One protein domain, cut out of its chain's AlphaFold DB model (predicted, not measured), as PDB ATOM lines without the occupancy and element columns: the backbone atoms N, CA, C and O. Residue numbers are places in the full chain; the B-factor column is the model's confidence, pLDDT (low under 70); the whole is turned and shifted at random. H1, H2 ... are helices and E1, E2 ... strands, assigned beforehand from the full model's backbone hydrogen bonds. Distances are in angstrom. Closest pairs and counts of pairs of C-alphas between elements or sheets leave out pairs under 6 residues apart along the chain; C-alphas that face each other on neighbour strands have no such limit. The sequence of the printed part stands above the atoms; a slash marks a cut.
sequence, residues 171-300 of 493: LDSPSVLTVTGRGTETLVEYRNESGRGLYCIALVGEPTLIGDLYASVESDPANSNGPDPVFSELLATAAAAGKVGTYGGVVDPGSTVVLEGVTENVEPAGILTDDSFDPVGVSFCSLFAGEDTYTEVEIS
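AT A GLANCE: This is residues 171 to 300 of the 493 residues of an uncharacterized protein of Dietzia cinnamea (UniProt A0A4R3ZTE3). Two antiparallel sheets lie face to face as a sandwich, their strands crossed at 38 degrees, with helices H1 and H2 over the face of the larger sheet turned away from the smaller one. H1 runs along that sheet, while H2 stands up near one end of E4. The 130 printed residues hold E1, E2, E3, H1, H2, E4, E5, E6 and E7 in chain order, a mixed class; the sheets run E4-E3-E6-E7 and E1-E2-E5. The whole is compact, with a radius of gyration of the C-alphas of 13.4 A and spans of 36 by 29 by 25 A.

HOW THE PARTS SIT: E1, residues 176 to 180, and E2, residues 187 to 191, form a hairpin, with N 178 and O 189 2.8 A apart. E3, residues 198 to 205, is antiparallel to E4, residues 244 to 251, with N 202 and O 247 at 2.7 A. H1, residues 207 to 219, and H2, residues 229 to 240, are close but not clearly touching; the C-alphas of Leu 213 and Phe 231 are closest, 7.7 A apart. Every O i to N i+4 pair in both helices is within hydrogen-bond range. E5, residues 256 to 258, is antiparallel to E2, with N 190 and O 257 at 2.9 A. E6, residues 280 to 286, is antiparallel to E3, with N 201 and O 284 at 2.8 A, and forms a hairpin with E7, residues 295 to 299, with N 283 and O 298 at 2.8 A. H1 is over E6 and E7 at a height over the sheet of 8.8 A.

IN THESE COORDINATES: E1 begins at C-alpha 176 (144.493, 244.537, 302.966). E3 is 22.1 A long, E4 21.7 A, H1 18.0 A and H2 16.5 A. E7 ends at C-alpha 299 (151.404, 246.632, 306.754).

THE WHOLE: The printed part has no cut. The link E5 to E6, 21 residues, is long. The pLDDT is under 70 at residues 222 to 227 and 288 to 293.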
ATOM      1  N   LEU A 171     144.838 252.017 312.351       84.50
ATOM      2  CA  LEU A 171     145.679 250.837 312.211       84.50
ATOM      3  C   LEU A 171     144.773 249.611 312.132       84.50
ATOM      4  O   LEU A 171     143.695 249.618 312.734       84.50
ATOM      5  N   ASP A 172     145.218 248.589 311.406       78.38
ATOM      6  CA  ASP A 172     144.522 247.308 311.252       78.38
ATOM      7  C   ASP A 172     143.071 247.473 310.771       78.38
ATOM      8  O   ASP A 172     142.113 246.951 311.355       78.38
ATOM      9  N   SER A 173     142.888 248.247 309.702       82.81
ATOM     10  CA  SER A 173     141.589 248.357 309.057       82.81
ATOM     11  C   SER A 173     141.215 247.027 308.377       82.81
ATOM     12  O   SER A 173     142.048 246.137 308.196       82.81
ATOM     13  N   PRO A 174     139.942 246.827 307.986       80.94
ATOM     14  CA  PRO A 174     139.565 245.643 307.214       80.94
ATOM     15  C   PRO A 174     140.218 245.604 305.815       80.94
ATOM     16  O   PRO A 174     140.148 244.582 305.130       80.94
ATOM     17  N   SER A 175     140.821 246.707 305.355       91.00
ATOM     18  CA  SER A 175     141.576 246.756 304.106       91.00
ATOM     19  C   SER A 175     142.841 245.895 304.179       91.00
ATOM     20  O   SER A 175     143.376 245.602 305.239       91.00
ATOM     21  N   VAL A 176     143.344 245.454 303.024       93.00
ATOM     22  CA  VAL A 176     144.493 244.537 302.966       93.00
ATOM     23  C   VAL A 176     145.514 245.009 301.943       93.00
ATOM     24  O   VAL A 176     145.211 245.126 300.751       93.00
ATOM     25  N   LEU A 177     146.756 245.184 302.397       95.06
ATOM     26  CA  LEU A 177     147.928 245.349 301.542       95.06
ATOM     27  C   LEU A 177     148.594 243.990 301.290       95.06
ATOM     28  O   LEU A 177     148.957 243.269 302.216       95.06
ATOM     29  N   THR A 178     148.810 243.648 300.023       95.12
ATOM     30  CA  THR A 178     149.540 242.443 299.612       95.12
ATOM     31  C   THR A 178     150.753 242.831 298.779       95.12
ATOM     32  O   THR A 178     150.644 243.572 297.800       95.12
ATOM     33  N   VAL A 179     151.921 242.303 299.146       94.56
ATOM     34  CA  VAL A 179     153.165 242.470 298.387       94.56
ATOM     35  C   VAL A 179     153.670 241.099 297.960       94.56
ATOM     36  O   VAL A 179     153.837 240.200 298.781       94.56
ATOM     37  N   THR A 180     153.923 240.934 296.663       93.38
ATOM     38  CA  THR A 180     154.495 239.704 296.095       93.38
ATOM     39  C   THR A 180     155.631 240.023 295.126       93.38
ATOM     40  O   THR A 180     155.760 241.149 294.648       93.38
ATOM     41  N   GLY A 181     156.481 239.037 294.825       92.38
ATOM     42  CA  GLY A 181     157.641 239.217 293.945       92.38
ATOM     43  C   GLY A 181     158.805 239.969 294.602       92.38
ATOM     44  O   GLY A 181     158.766 240.313 295.781       92.38
ATOM     45  N   ARG A 182     159.881 240.210 293.842       93.81
ATOM     46  CA  ARG A 182     161.101 240.888 294.324       93.81
ATOM     47  C   ARG A 182     161.656 241.857 293.283       93.81
ATOM     48  O   ARG A 182     161.484 241.652 292.079       93.81
ATOM     49  N   GLY A 183     162.389 242.874 293.741       93.62
ATOM     50  CA  GLY A 183     163.028 243.860 292.872       93.62
ATOM     51  C   GLY A 183     162.036 244.488 291.888       93.62
ATOM     52  O   GLY A 183     160.960 244.938 292.266       93.62
ATOM     53  N   THR A 184     162.374 244.480 290.598       93.12
ATOM     54  CA  THR A 184     161.504 245.044 289.548       93.12
ATOM     55  C   THR A 184     160.277 244.196 289.211       93.12
ATOM     56  O   THR A 184     159.452 244.631 288.412       93.12
ATOM     57  N   GLU A 185     160.192 242.972 289.731       93.25
ATOM     58  CA  GLU A 185     159.041 242.078 289.548       93.25
ATOM     59  C   GLU A 185     158.050 242.175 290.717       93.25
ATOM     60  O   GLU A 185     157.079 241.424 290.752       93.25
ATOM     61  N   THR A 186     158.283 243.084 291.670       95.00
ATOM     62  CA  THR A 186     157.379 243.300 292.799       95.00
ATOM     63  C   THR A 186     156.016 243.816 292.334       95.00
ATOM     64  O   THR A 186     155.921 244.786 291.579       95.00
ATOM     65  N   LEU A 187     154.964 243.155 292.814       95.38
ATOM     66  CA  LEU A 187     153.563 243.505 292.634       95.38
ATOM     67  C   LEU A 187     152.998 243.952 293.983       95.38
ATOM     68  O   LEU A 187     153.212 243.288 294.999       95.38
ATOM     69  N   VAL A 188     152.273 245.067 293.973       96.69
ATOM     70  CA  VAL A 188     151.646 245.646 295.162       96.69
ATOM     71  C   VAL A 188     150.156 245.739 294.894       96.69
ATOM     72  O   VAL A 188     149.740 246.435 293.971       96.69
ATOM     73  N   GLU A 189     149.359 245.020 295.669       96.88
ATOM     74  CA  GLU A 189     147.904 245.013 295.566       96.88
ATOM     75  C   GLU A 189     147.299 245.574 296.845       96.88
ATOM     76  O   GLU A 189     147.744 245.247 297.944       96.88
ATOM     77  N   TYR A 190     146.279 246.412 296.693       96.25
ATOM     78  CA  TYR A 190     145.503 246.938 297.804       96.25
ATOM     79  C   TYR A 190     144.031 246.594 297.614       96.25
ATOM     80  O   TYR A 190     143.451 246.885 296.561       96.25
ATOM     81  N   ARG A 191     143.432 245.958 298.619       95.44
ATOM     82  CA  ARG A 191     141.994 245.685 298.703       95.44
ATOM     83  C   ARG A 191     141.397 246.637 299.726       95.44
ATOM     84  O   ARG A 191     141.732 246.547 300.898       95.44
ATOM     85  N   ASN A 192     140.525 247.523 299.265       91.44
ATOM     86  CA  ASN A 192     139.914 248.552 300.093       91.44
ATOM     87  C   ASN A 192     138.577 248.058 300.655       91.44
ATOM     88  O   ASN A 192     137.612 247.893 299.905       91.44
ATOM     89  N   GLU A 193     138.516 247.853 301.967       87.31
ATOM     90  CA  GLU A 193     137.299 247.450 302.685       87.31
ATOM     91  C   GLU A 193     136.789 248.530 303.642       87.31
ATOM     92  O   GLU A 193     135.828 248.305 304.372       87.31
ATOM     93  N   SER A 194     137.371 249.730 303.586       80.31
ATOM     94  CA  SER A 194     136.967 250.879 304.405       80.31
ATOM     95  C   SER A 194     135.551 251.394 304.101       80.31
ATOM     96  O   SER A 194     135.000 252.190 304.858       80.31
ATOM     97  N   GLY A 195     134.972 250.992 302.963       76.44
ATOM     98  CA  GLY A 195     133.718 251.548 302.448       76.44
ATOM     99  C   GLY A 195     133.863 252.941 301.819       76.44
ATOM    100  O   GLY A 195     132.853 253.572 301.518       76.44
ATOM    101  N   ARG A 196     135.095 253.419 301.588       78.12
ATOM    102  CA  ARG A 196     135.399 254.771 301.081       78.12
ATOM    103  C   ARG A 196     136.259 254.746 299.829       78.12
ATOM    104  O   ARG A 196     136.942 253.764 299.579       78.12
ATOM    105  N   GLY A 197     136.250 255.818 299.039       81.19
ATOM    106  CA  GLY A 197     137.207 255.983 297.941       81.19
ATOM    107  C   GLY A 197     138.532 256.516 298.473       81.19
ATOM    108  O   GLY A 197     138.573 257.625 298.995       81.19
ATOM    109  N   LEU A 198     139.616 255.752 298.343       88.25
ATOM    110  CA  LEU A 198     140.906 256.101 298.941       88.25
ATOM    111  C   LEU A 198     141.966 256.407 297.890       88.25
ATOM    112  O   LEU A 198     142.007 255.797 296.823       88.25
ATOM    113  N   TYR A 199     142.868 257.325 298.212       89.25
ATOM    114  CA  TYR A 199     144.145 257.480 297.537       89.25
ATOM    115  C   TYR A 199     145.234 256.832 298.382       89.25
ATOM    116  O   TYR A 199     145.528 257.273 299.491       89.25
ATOM    117  N   CYS A 200     145.831 255.779 297.843       91.94
ATOM    118  CA  CYS A 200     146.818 254.970 298.533       91.94
ATOM    119  C   CYS A 200     148.229 255.286 298.050       91.94
ATOM    120  O   CYS A 200     148.483 255.327 296.843       91.94
ATOM    121  N   ILE A 201     149.157 255.419 298.995       92.44
ATOM    122  CA  ILE A 201     150.602 255.402 298.772       92.44
ATOM    123  C   ILE A 201     151.204 254.264 299.592       92.44
ATOM    124  O   ILE A 201     151.132 254.275 300.814       92.44
ATOM    125  N   ALA A 202     151.840 253.302 298.932       94.75
ATOM    126  CA  ALA A 202     152.558 252.205 299.563       94.75
ATOM    127  C   ALA A 202     154.075 252.350 299.406       94.75
ATOM    128  O   ALA A 202     154.592 252.548 298.303       94.75
ATOM    129  N   LEU A 203     154.798 252.207 300.512       94.75
ATOM    130  CA  LEU A 203     156.250 252.098 300.562       94.75
ATOM    131  C   LEU A 203     156.619 250.631 300.730       94.75
ATOM    132  O   LEU A 203     156.231 249.999 301.707       94.75
ATOM    133  N   VAL A 204     157.368 250.090 299.774       96.38
ATOM    134  CA  VAL A 204     157.694 248.662 299.716       96.38
ATOM    135  C   VAL A 204     159.199 248.475 299.654       96.38
ATOM    136  O   VAL A 204     159.861 249.042 298.783       96.38
ATOM    137  N   GLY A 205     159.760 247.685 300.565       95.50
ATOM    138  CA  GLY A 205     161.207 247.559 300.693       95.50
ATOM    139  C   GLY A 205     161.666 246.542 301.728       95.50
ATOM    140  O   GLY A 205     160.980 245.565 302.019       95.50
ATOM    141  N   GLU A 206     162.883 246.751 302.232       92.69
ATOM    142  CA  GLU A 206     163.542 245.846 303.179       92.69
ATOM    143  C   GLU A 206     162.705 245.681 304.469       92.69
ATOM    144  O   GLU A 206     162.365 246.699 305.079       92.69
ATOM    145  N   PRO A 207     162.415 244.442 304.927       90.44
ATOM    146  CA  PRO A 207     161.482 244.196 306.031       90.44
ATOM    147  C   PRO A 207     161.783 244.972 307.311       90.44
ATOM    148  O   PRO A 207     160.874 245.520 307.916       90.44
ATOM    149  N   THR A 208     163.055 245.070 307.712       87.25
ATOM    150  CA  THR A 208     163.436 245.820 308.919       87.25
ATOM    151  C   THR A 208     163.127 247.307 308.779       87.25
ATOM    152  O   THR A 208     162.575 247.898 309.693       87.25
ATOM    153  N   LEU A 209     163.423 247.906 307.622       88.94
ATOM    154  CA  LEU A 209     163.165 249.329 307.401       88.94
ATOM    155  C   LEU A 209     161.662 249.629 307.336       88.94
ATOM    156  O   LEU A 209     161.221 250.636 307.872       88.94
ATOM    157  N   ILE A 210     160.878 248.778 306.678       91.75
ATOM    158  CA  ILE A 210     159.424 248.963 306.579       91.75
ATOM    159  C   ILE A 210     158.731 248.662 307.915       91.75
ATOM    160  O   ILE A 210     157.821 249.388 308.299       91.75
ATOM    161  N   GLY A 211     159.201 247.662 308.663       86.69
ATOM    162  CA  GLY A 211     158.726 247.380 310.018       86.69
ATOM    163  C   GLY A 211     159.016 248.524 310.990       86.69
ATOM    164  O   GLY A 211     158.118 248.939 311.714       86.69
ATOM    165  N   ASP A 212     160.222 249.101 310.951       86.12
ATOM    166  CA  ASP A 212     160.568 250.271 311.772       86.12
ATOM    167  C   ASP A 212     159.689 251.492 311.424       86.12
ATOM    168  O   ASP A 212     159.358 252.288 312.303       86.12
ATOM    169  N   LEU A 213     159.288 251.639 310.151       87.06
ATOM    170  CA  LEU A 213     158.356 252.684 309.720       87.06
ATOM    171  C   LEU A 213     156.970 252.463 310.324       87.06
ATOM    172  O   LEU A 213     156.409 253.388 310.905       87.06
ATOM    173  N   TYR A 214     156.432 251.249 310.197       87.81
ATOM    174  CA  TYR A 214     155.118 250.912 310.735       87.81
ATOM    175  C   TYR A 214     155.075 251.087 312.257       87.81
ATOM    176  O   TYR A 214     154.210 251.797 312.755       87.81
ATOM    177  N   ALA A 215     156.078 250.576 312.979       86.06
ATOM    178  CA  ALA A 215     156.188 250.739 314.430       86.06
ATOM    179  C   ALA A 215     156.262 252.220 314.857       86.06
ATOM    180  O   ALA A 215     155.753 252.602 315.909       86.06
ATOM    181  N   SER A 216     156.876 253.083 314.037       83.69
ATOM    182  CA  SER A 216     156.874 254.526 314.293       83.69
ATOM    183  C   SER A 216     155.472 255.123 314.190       83.69
ATOM    184  O   SER A 216     155.141 255.981 315.005       83.69
ATOM    185  N   VAL A 217     154.667 254.700 313.210       83.81
ATOM    186  CA  VAL A 217     153.275 255.154 313.054       83.81
ATOM    187  C   VAL A 217     152.412 254.606 314.186       83.81
ATOM    188  O   VAL A 217     151.647 255.353 314.781       83.81
ATOM    189  N   GLU A 218     152.592 253.335 314.538       83.56
ATOM    190  CA  GLU A 218     151.894 252.676 315.643       83.56
ATOM    191  C   GLU A 218     152.129 253.387 316.982       83.56
ATOM    192  O   GLU A 218     151.205 253.575 317.770       83.56
ATOM    193  N   SER A 219     153.354 253.863 317.222       82.69
ATOM    194  CA  SER A 219     153.688 254.592 318.449       82.69
ATOM    195  C   SER A 219     153.092 256.005 318.541       82.69
ATOM    196  O   SER A 219     153.025 256.559 319.640       82.69
ATOM    197  N   ASP A 220     152.690 256.602 317.413       80.00
ATOM    198  CA  ASP A 220     152.144 257.964 317.342       80.00
ATOM    199  C   ASP A 220     151.209 258.150 316.123       80.00
ATOM    200  O   ASP A 220     151.533 258.868 315.168       80.00
ATOM    201  N   PRO A 221     150.020 257.517 316.134       75.94
ATOM    202  CA  PRO A 221     149.116 257.509 314.983       75.94
ATOM    203  C   PRO A 221     148.531 258.895 314.668       75.94
ATOM    204  O   PRO A 221     148.095 259.142 313.541       75.94
ATOM    205  N   ALA A 222     148.559 259.820 315.634       69.81
ATOM    206  CA  ALA A 222     148.129 261.212 315.475       69.81
ATOM    207  C   ALA A 222     149.126 262.070 314.671       69.81
ATOM    208  O   ALA A 222     148.755 263.116 314.144       69.81
ATOM    209  N   ASN A 223     150.387 261.640 314.558       68.44
ATOM    210  CA  ASN A 223     151.412 262.288 313.733       68.44
ATOM    211  C   ASN A 223     151.726 261.485 312.458       68.44
ATOM    212  O   ASN A 223     152.808 261.610 311.884       68.44
ATOM    213  N   SER A 224     150.761 260.701 311.970       60.97
ATOM    214  CA  SER A 224     150.876 259.876 310.755       60.97
ATOM    215  C   SER A 224     151.111 260.667 309.456       60.97
ATOM    216  O   SER A 224     151.472 260.081 308.436       60.97
ATOM    217  N   ASN A 225     151.010 262.002 309.500       55.66
ATOM    218  CA  ASN A 225     151.251 262.918 308.379       55.66
ATOM    219  C   ASN A 225     152.702 262.936 307.851       55.66
ATOM    220  O   ASN A 225     152.999 263.631 306.875       55.66
ATOM    221  N   GLY A 226     153.622 262.175 308.450       58.56
ATOM    222  CA  GLY A 226     154.877 261.825 307.795       58.56
ATOM    223  C   GLY A 226     155.928 261.219 308.725       58.56
ATOM    224  O   GLY A 226     155.921 261.471 309.929       58.56
ATOM    225  N   PRO A 227     156.880 260.446 308.173       63.53
ATOM    226  CA  PRO A 227     157.987 259.900 308.948       63.53
ATOM    227  C   PRO A 227     158.858 261.015 309.549       63.53
ATOM    228  O   PRO A 227     159.105 262.034 308.896       63.53
ATOM    229  N   ASP A 228     159.400 260.790 310.755       71.31
ATOM    230  CA  ASP A 228     160.406 261.664 311.386       71.31
ATOM    231  C   ASP A 228     161.471 262.093 310.345       71.31
ATOM    232  O   ASP A 228     161.879 261.271 309.518       71.31
ATOM    233  N   PRO A 229     161.959 263.350 310.343       74.50
ATOM    234  CA  PRO A 229     162.982 263.815 309.401       74.50
ATOM    235  C   PRO A 229     164.205 262.892 309.242       74.50
ATOM    236  O   PRO A 229     164.750 262.768 308.144       74.50
ATOM    237  N   VAL A 230     164.646 262.235 310.317       77.38
ATOM    238  CA  VAL A 230     165.737 261.247 310.295       77.38
ATOM    239  C   VAL A 230     165.321 260.002 309.515       77.38
ATOM    240  O   VAL A 230     166.094 259.473 308.715       77.38
ATOM    241  N   PHE A 231     164.088 259.553 309.717       82.50
ATOM    242  CA  PHE A 231     163.517 258.406 309.029       82.50
ATOM    243  C   PHE A 231     163.253 258.705 307.544       82.50
ATOM    244  O   PHE A 231     163.552 257.885 306.675       82.50
ATOM    245  N   SER A 232     162.831 259.931 307.228       84.06
ATOM    246  CA  SER A 232     162.718 260.446 305.859       84.06
ATOM    247  C   SER A 232     164.050 260.375 305.094       84.06
ATOM    248  O   SER A 232     164.085 259.967 303.931       84.06
ATOM    249  N   GLU A 233     165.179 260.710 305.734       87.25
ATOM    250  CA  GLU A 233     166.512 260.599 305.115       87.25
ATOM    251  C   GLU A 233     166.924 259.134 304.870       87.25
ATOM    252  O   GLU A 233     167.530 258.819 303.833       87.25
ATOM    253  N   LEU A 234     166.573 258.224 305.786       88.62
ATOM    254  CA  LEU A 234     166.803 256.783 305.628       88.62
ATOM    255  C   LEU A 234     166.012 256.217 304.448       88.62
ATOM    256  O   LEU A 234     166.596 255.548 303.591       88.62
ATOM    257  N   LEU A 235     164.723 256.548 304.354       90.50
ATOM    258  CA  LEU A 235     163.855 256.162 303.244       90.50
ATOM    259  C   LEU A 235     164.368 256.704 301.907       90.50
ATOM    260  O   LEU A 235     164.480 255.948 300.943       90.50
ATOM    261  N   ALA A 236     164.769 257.976 301.845       90.81
ATOM    262  CA  ALA A 236     165.341 258.568 300.635       90.81
ATOM    263  C   ALA A 236     166.655 257.882 300.212       90.81
ATOM    264  O   ALA A 236     166.885 257.633 299.026       90.81
ATOM    265  N   THR A 237     167.514 257.537 301.175       93.25
ATOM    266  CA  THR A 237     168.768 256.815 300.915       93.25
ATOM    267  C   THR A 237     168.503 255.398 300.411       93.25
ATOM    268  O   THR A 237     169.137 254.956 299.449       93.25
ATOM    269  N   ALA A 238     167.557 254.689 301.027       93.19
ATOM    270  CA  ALA A 238     167.160 253.346 300.624       93.19
ATOM    271  C   ALA A 238     166.504 253.343 299.234       93.19
ATOM    272  O   ALA A 238     166.862 252.517 298.394       93.19
ATOM    273  N   ALA A 239     165.637 254.316 298.945       93.56
ATOM    274  CA  ALA A 239     165.037 254.516 297.629       93.56
ATOM    275  C   ALA A 239     166.099 254.779 296.550       93.56
ATOM    276  O   ALA A 239     166.100 254.133 295.502       93.56
ATOM    277  N   ALA A 240     167.080 255.647 296.825       92.56
ATOM    278  CA  ALA A 240     168.195 255.905 295.909       92.56
ATOM    279  C   ALA A 240     169.090 254.671 295.680       92.56
ATOM    280  O   ALA A 240     169.703 254.538 294.617       92.56
ATOM    281  N   ALA A 241     169.170 253.773 296.663       94.44
ATOM    282  CA  ALA A 241     169.863 252.492 296.554       94.44
ATOM    283  C   ALA A 241     169.022 251.398 295.872       94.44
ATOM    284  O   ALA A 241     169.538 250.302 295.657       94.44
ATOM    285  N   GLY A 242     167.759 251.676 295.527       94.94
ATOM    286  CA  GLY A 242     166.850 250.705 294.924       94.94
ATOM    287  C   GLY A 242     166.263 249.695 295.910       94.94
ATOM    288  O   GLY A 242     165.744 248.674 295.473       94.94
ATOM    289  N   LYS A 243     166.359 249.960 297.216       96.19
ATOM    290  CA  LYS A 243     165.877 249.096 298.306       96.19
ATOM    291  C   LYS A 243     164.469 249.431 298.793       96.19
ATOM    292  O   LYS A 243     163.903 248.669 299.568       96.19
ATOM    293  N   VAL A 244     163.932 250.573 298.374       96.31
ATOM    294  CA  VAL A 244     162.553 250.996 298.631       96.31
ATOM    295  C   VAL A 244     161.955 251.474 297.314       96.31
ATOM    296  O   VAL A 244     162.589 252.231 296.575       96.31
ATOM    297  N   GLY A 245     160.748 251.013 297.017       95.75
ATOM    298  CA  GLY A 245     159.899 251.506 295.944       95.75
ATOM    299  C   GLY A 245     158.647 252.164 296.506       95.75
ATOM    300  O   GLY A 245     158.147 251.747 297.549       95.75
ATOM    301  N   THR A 246     158.146 253.162 295.791       95.62
ATOM    302  CA  THR A 246     156.903 253.860 296.130       95.62
ATOM    303  C   THR A 246     155.852 253.511 295.094       95.62
ATOM    304  O   THR A 246     156.115 253.588 293.894       95.62
ATOM    305  N   TYR A 247     154.673 253.115 295.552       95.50
ATOM    306  CA  TYR A 247     153.555 252.669 294.730       95.50
ATOM    307  C   TYR A 247     152.310 253.448 295.125       95.50
ATOM    308  O   TYR A 247     152.196 253.867 296.270       95.50
ATOM    309  N   GLY A 248     151.375 253.663 294.212       93.56
ATOM    310  CA  GLY A 248     150.165 254.387 294.562       93.56
ATOM    311  C   GLY A 248     149.089 254.383 293.500       93.56
ATOM    312  O   GLY A 248     149.300 253.958 292.363       93.56
ATOM    313  N   GLY A 249     147.912 254.844 293.905       92.00
ATOM    314  CA  GLY A 249     146.728 254.874 293.062       92.00
ATOM    315  C   GLY A 249     145.458 255.170 293.849       92.00
ATOM    316  O   GLY A 249     145.449 255.143 295.077       92.00
ATOM    317  N   VAL A 250     144.385 255.453 293.113       88.25
ATOM    318  CA  VAL A 250     143.032 255.541 293.671       88.25
ATOM    319  C   VAL A 250     142.456 254.129 293.760       88.25
ATOM    320  O   VAL A 250     142.571 253.358 292.803       88.25
ATOM    321  N   VAL A 251     141.847 253.802 294.896       90.56
ATOM    322  CA  VAL A 251     141.208 252.517 295.169       90.56
ATOM    323  C   VAL A 251     139.767 252.774 295.597       90.56
ATOM    324  O   VAL A 251     139.513 253.293 296.683       90.56
ATOM    325  N   ASP A 252     138.824 252.404 294.736       83.50
ATOM    326  CA  ASP A 252     137.389 252.557 294.993       83.50
ATOM    327  C   ASP A 252     136.932 251.658 296.164       83.50
ATOM    328  O   ASP A 252     137.544 250.601 296.391       83.50
ATOM    329  N   PRO A 253     135.842 252.012 296.873       83.38
ATOM    330  CA  PRO A 253     135.283 251.178 297.936       83.38
ATOM    331  C   PRO A 253     135.010 249.743 297.464       83.38
ATOM    332  O   PRO A 253     134.409 249.529 296.407       83.38
ATOM    333  N   GLY A 254     135.426 248.743 298.246       81.56
ATOM    334  CA  GLY A 254     135.185 247.323 297.955       81.56
ATOM    335  C   GLY A 254     135.965 246.775 296.753       81.56
ATOM    336  O   GLY A 254     135.703 245.654 296.307       81.56
ATOM    337  N   SER A 255     136.894 247.552 296.192       89.06
ATOM    338  CA  SER A 255     137.696 247.153 295.036       89.06
ATOM    339  C   SER A 255     139.069 246.608 295.438       89.06
ATOM    340  O   SER A 255     139.562 246.815 296.547       89.06
ATOM    341  N   THR A 256     139.704 245.885 294.513       94.88
ATOM    342  CA  THR A 256     141.110 245.478 294.616       94.88
ATOM    343  C   THR A 256     141.865 246.036 293.421       94.88
ATOM    344  O   THR A 256     141.457 245.821 292.274       94.88
ATOM    345  N   VAL A 257     142.955 246.751 293.683       95.12
ATOM    346  CA  VAL A 257     143.743 247.458 292.668       95.12
ATOM    347  C   VAL A 257     145.219 247.109 292.817       95.12
ATOM    348  O   VAL A 257     145.759 247.080 293.919       95.12
ATOM    349  N   VAL A 258     145.885 246.878 291.683       96.62
ATOM    350  CA  VAL A 258     147.349 246.830 291.615       96.62
ATOM    351  C   VAL A 258     147.865 248.267 291.639       96.62
ATOM    352  O   VAL A 258     147.602 249.027 290.705       96.62
ATOM    353  N   LEU A 259     148.598 248.636 292.685       95.56
ATOM    354  CA  LEU A 259     149.215 249.951 292.809       95.56
ATOM    355  C   LEU A 259     150.399 250.069 291.841       95.56
ATOM    356  O   LEU A 259     151.252 249.181 291.752       95.56
ATOM    357  N   GLU A 260     150.468 251.179 291.111       94.00
ATOM    358  CA  GLU A 260     151.534 251.413 290.137       94.00
ATOM    359  C   GLU A 260     152.731 252.095 290.799       94.00
ATOM    360  O   GLU A 260     152.568 252.896 291.714       94.00
ATOM    361  N   GLY A 261     153.949 251.811 290.327       91.25
ATOM    362  CA  GLY A 261     155.150 252.490 290.817       91.25
ATOM    363  C   GLY A 261     155.107 253.994 290.519       91.25
ATOM    364  O   GLY A 261     155.058 254.401 289.355       91.25
ATOM    365  N   VAL A 262     155.179 254.823 291.560       87.62
ATOM    366  CA  VAL A 262     155.102 256.286 291.476       87.62
ATOM    367  C   VAL A 262     156.490 256.887 291.675       87.62
ATOM    368  O   VAL A 262     157.177 256.624 292.658       87.62
ATOM    369  N   THR A 263     156.919 257.722 290.728       82.50
ATOM    370  CA  THR A 263     158.244 258.376 290.761       82.50
ATOM    371  C   THR A 263     158.183 259.899 290.723       82.50
ATOM    372  O   THR A 263     159.218 260.561 290.782       82.50
ATOM    373  N   GLU A 264     156.982 260.469 290.637       79.38
ATOM    374  CA  GLU A 264     156.751 261.910 290.569       79.38
ATOM    375  C   GLU A 264     155.816 262.336 291.705       79.38
ATOM    376  O   GLU A 264     154.861 261.630 292.009       79.38
ATOM    377  N   ASN A 265     156.076 263.503 292.306       75.56
ATOM    378  CA  ASN A 265     155.248 264.114 293.360       75.56
ATOM    379  C   ASN A 265     155.014 263.238 294.607       75.56
ATOM    380  O   ASN A 265     154.004 263.393 295.283       75.56
ATOM    381  N   VAL A 266     155.958 262.345 294.913       80.31
ATOM    382  CA  VAL A 266     155.963 261.515 296.123       80.31
ATOM    383  C   VAL A 266     157.338 261.571 296.778       80.31
ATOM    384  O   VAL A 266     158.359 261.662 296.090       80.31
ATOM    385  N   GLU A 267     157.371 261.510 298.106       80.94
ATOM    386  CA  GLU A 267     158.602 261.439 298.889       80.94
ATOM    387  C   GLU A 267     158.523 260.241 299.856       80.94
ATOM    388  O   GLU A 267     157.596 260.184 300.658       80.94
ATOM    389  N   PRO A 268     159.463 259.276 299.789       85.38
ATOM    390  CA  PRO A 268     160.542 259.163 298.805       85.38
ATOM    391  C   PRO A 268     160.020 258.823 297.397       85.38
ATOM    392  O   PRO A 268     159.065 258.071 297.235       85.38
ATOM    393  N   ALA A 269     160.698 259.314 296.359       85.94
ATOM    394  CA  ALA A 269     160.523 258.807 294.999       85.94
ATOM    395  C   ALA A 269     161.526 257.669 294.760       85.94
ATOM    396  O   ALA A 269     162.738 257.900 294.746       85.94
ATOM    397  N   GLY A 270     161.034 256.442 294.580       86.62
ATOM    398  CA  GLY A 270     161.876 255.255 294.445       86.62
ATOM    399  C   GLY A 270     161.224 254.152 293.622       86.62
ATOM    400  O   GLY A 270     160.006 254.012 293.602       86.62
ATOM    401  N   ILE A 271     162.055 253.349 292.960       90.69
ATOM    402  CA  ILE A 271     161.644 252.082 292.349       90.69
ATOM    403  C   ILE A 271     162.433 250.984 293.053       90.69
ATOM    404  O   ILE A 271     163.667 251.042 293.107       90.69
ATOM    405  N   LEU A 272     161.727 249.974 293.553       94.88
ATOM    406  CA  LEU A 272     162.356 248.793 294.120       94.88
ATOM    407  C   LEU A 272     163.066 248.025 292.996       94.88
ATOM    408  O   LEU A 272     162.464 247.641 291.997       94.88
ATOM    409  N   THR A 273     164.380 247.863 293.118       95.94
ATOM    410  CA  THR A 273     165.220 247.168 292.125       95.94
ATOM    411  C   THR A 273     166.141 246.131 292.755       95.94
ATOM    412  O   THR A 273     166.618 245.253 292.040       95.94
ATOM    413  N   ASP A 274     166.379 246.214 294.064       94.19
ATOM    414  CA  ASP A 274     167.093 245.204 294.836       94.19
ATOM    415  C   ASP A 274     166.198 243.966 295.024       94.19
ATOM    416  O   ASP A 274     165.090 244.059 295.545       94.19
ATOM    417  N   ASP A 275     166.670 242.814 294.549       94.75
ATOM    418  CA  ASP A 275     165.987 241.516 294.597       94.75
ATOM    419  C   ASP A 275     166.563 240.577 295.676       94.75
ATOM    420  O   ASP A 275     166.223 239.391 295.740       94.75
ATOM    421  N   SER A 276     167.447 241.093 296.539       92.44
ATOM    422  CA  SER A 276     168.171 240.300 297.539       92.44
ATOM    423  C   SER A 276     167.367 239.935 298.793       92.44
ATOM    424  O   SER A 276     167.870 239.181 299.629       92.44
ATOM    425  N   PHE A 277     166.129 240.416 298.915       90.12
ATOM    426  CA  PHE A 277     165.231 240.169 300.042       90.12
ATOM    427  C   PHE A 277     163.777 239.999 299.578       90.12
ATOM    428  O   PHE A 277     163.419 240.420 298.478       90.12
ATOM    429  N   ASP A 278     162.951 239.381 300.424       90.69
ATOM    430  CA  ASP A 278     161.493 239.393 300.283       90.69
ATOM    431  C   ASP A 278     160.959 240.736 300.793       90.69
ATOM    432  O   ASP A 278     161.191 241.060 301.961       90.69
ATOM    433  N   PRO A 279     160.338 241.562 299.939       93.81
ATOM    434  CA  PRO A 279     159.886 242.879 300.351       93.81
ATOM    435  C   PRO A 279     158.620 242.806 301.208       93.81
ATOM    436  O   PRO A 279     157.742 241.980 300.975       93.81
ATOM    437  N   VAL A 280     158.515 243.743 302.147       94.81
ATOM    438  CA  VAL A 280     157.293 244.055 302.903       94.81
ATOM    439  C   VAL A 280     156.847 245.455 302.493       94.81
ATOM    440  O   VAL A 280     157.678 246.285 302.110       94.81
ATOM    441  N   GLY A 281     155.547 245.711 302.516       94.50
ATOM    442  CA  GLY A 281     154.956 247.014 302.243       94.50
ATOM    443  C   GLY A 281     154.304 247.625 303.470       94.50
ATOM    444  O   GLY A 281     153.828 246.901 304.333       94.50
ATOM    445  N   VAL A 282     154.245 248.948 303.516       94.00
ATOM    446  CA  VAL A 282     153.301 249.697 304.350       94.00
ATOM    447  C   VAL A 282     152.559 250.682 303.457       94.00
ATOM    448  O   VAL A 282     153.192 251.347 302.635       94.00
ATOM    449  N   SER A 283     151.239 250.760 303.565       93.69
ATOM    450  CA  SER A 283     150.406 251.688 302.802       93.69
ATOM    451  C   SER A 283     149.782 252.730 303.700       93.69
ATOM    452  O   SER A 283     149.306 252.394 304.769       93.69
ATOM    453  N   PHE A 284     149.741 253.959 303.208       91.12
ATOM    454  CA  PHE A 284     149.004 255.083 303.756       91.12
ATOM    455  C   PHE A 284     147.894 255.396 302.760       91.12
ATOM    456  O   PHE A 284     148.174 255.823 301.635       91.12
ATOM    457  N   CYS A 285     146.654 255.122 303.138       90.62
ATOM    458  CA  CYS A 285     145.491 255.333 302.294       90.62
ATOM    459  C   CYS A 285     144.590 256.372 302.941       90.62
ATOM    460  O   CYS A 285     144.107 256.170 304.048       90.62
ATOM    461  N   SER A 286     144.367 257.489 302.259       87.50
ATOM    462  CA  SER A 286     143.548 258.577 302.785       87.50
ATOM    463  C   SER A 286     142.478 259.012 301.799       87.50
ATOM    464  O   SER A 286     142.551 258.735 300.598       87.50
ATOM    465  N   LEU A 287     141.453 259.695 302.304       81.38
ATOM    466  CA  LEU A 287     140.494 260.370 301.434       81.38
ATOM    467  C   LEU A 287     141.207 261.457 300.617       81.38
ATOM    468  O   LEU A 287     142.156 262.098 301.074       81.38
ATOM    469  N   PHE A 288     140.758 261.660 299.380       66.19
ATOM    470  CA  PHE A 288     141.335 262.673 298.501       66.19
ATOM    471  C   PHE A 288     141.082 264.073 299.103       66.19
ATOM    472  O   PHE A 288     139.969 264.574 299.022       66.19
ATOM    473  N   ALA A 289     142.141 264.691 299.648       49.66
ATOM    474  CA  ALA A 289     142.260 266.081 300.127       49.66
ATOM    475  C   ALA A 289     141.807 266.413 301.573       49.66
ATOM    476  O   ALA A 289     140.625 266.411 301.889       49.66
ATOM    477  N   GLY A 290     142.777 266.843 302.398       49.22
ATOM    478  CA  GLY A 290     142.598 267.544 303.681       49.22
ATOM    479  C   GLY A 290     143.618 267.097 304.740       49.22
ATOM    480  O   GLY A 290     144.012 265.940 304.756       49.22
ATOM    481  N   GLU A 291     144.085 268.001 305.610       46.31
ATOM    482  CA  GLU A 291     145.042 267.664 306.692       46.31
ATOM    483  C   GLU A 291     144.387 266.864 307.843       46.31
ATOM    484  O   GLU A 291     145.098 266.301 308.672       46.31
ATOM    485  N   ASP A 292     143.052 266.742 307.828       53.25
ATOM    486  CA  ASP A 292     142.223 266.065 308.838       53.25
ATOM    487  C   ASP A 292     141.383 264.907 308.256       53.25
ATOM    488  O   ASP A 292     140.377 264.482 308.833       53.25
ATOM    489  N   THR A 293     141.762 264.391 307.085       66.31
ATOM    490  CA  THR A 293     141.032 263.288 306.449       66.31
ATOM    491  C   THR A 293     141.333 261.944 307.092       66.31
ATOM    492  O   THR A 293     142.474 261.666 307.465       66.31
ATOM    493  N   TYR A 294     140.318 261.076 307.121       76.56
ATOM    494  CA  TYR A 294     140.473 259.648 307.395       76.56
ATOM    495  C   TYR A 294     141.701 259.090 306.671       76.56
ATOM    496  O   TYR A 294     141.819 259.234 305.449       76.56
ATOM    497  N   THR A 295     142.592 258.478 307.442       85.00
ATOM    498  CA  THR A 295     143.799 257.813 306.953       85.00
ATOM    499  C   THR A 295     143.849 256.429 307.575       85.00
ATOM    500  O   THR A 295     143.791 256.311 308.797       85.00
ATOM    501  N   GLU A 296     143.960 255.392 306.754       88.69
ATOM    502  CA  GLU A 296     144.244 254.029 307.198       88.69
ATOM    503  C   GLU A 296     145.672 253.633 306.819       88.69
ATOM    504  O   GLU A 296     146.191 254.037 305.766       88.69
ATOM    505  N   VAL A 297     146.325 252.892 307.712       90.75
ATOM    506  CA  VAL A 297     147.703 252.444 307.546       90.75
ATOM    507  C   VAL A 297     147.771 250.933 307.698       90.75
ATOM    508  O   VAL A 297     147.524 250.406 308.774       90.75
ATOM    509  N   GLU A 298     148.186 250.261 306.624       92.38
ATOM    510  CA  GLU A 298     148.267 248.798 306.567       92.38
ATOM    511  C   GLU A 298     149.695 248.343 306.311       92.38
ATOM    512  O   GLU A 298     150.354 248.838 305.392       92.38
ATOM    513  N   ILE A 299     150.172 247.357 307.070       93.25
ATOM    514  CA  ILE A 299     151.404 246.632 306.754       93.25
ATOM    515  C   ILE A 299     151.066 245.368 305.963       93.25
ATOM    516  O   ILE A 299     150.087 244.676 306.231       93.25
ATOM    517  N   SER A 300     151.864 245.056 304.945       89.75
ATOM    518  CA  SER A 300     151.578 243.921 304.083       89.75
ATOM    519  C   SER A 300     151.693 242.624 304.866       89.75
ATOM    520  O   SER A 300     152.748 242.350 305.450       89.75
TER     521      SER A 300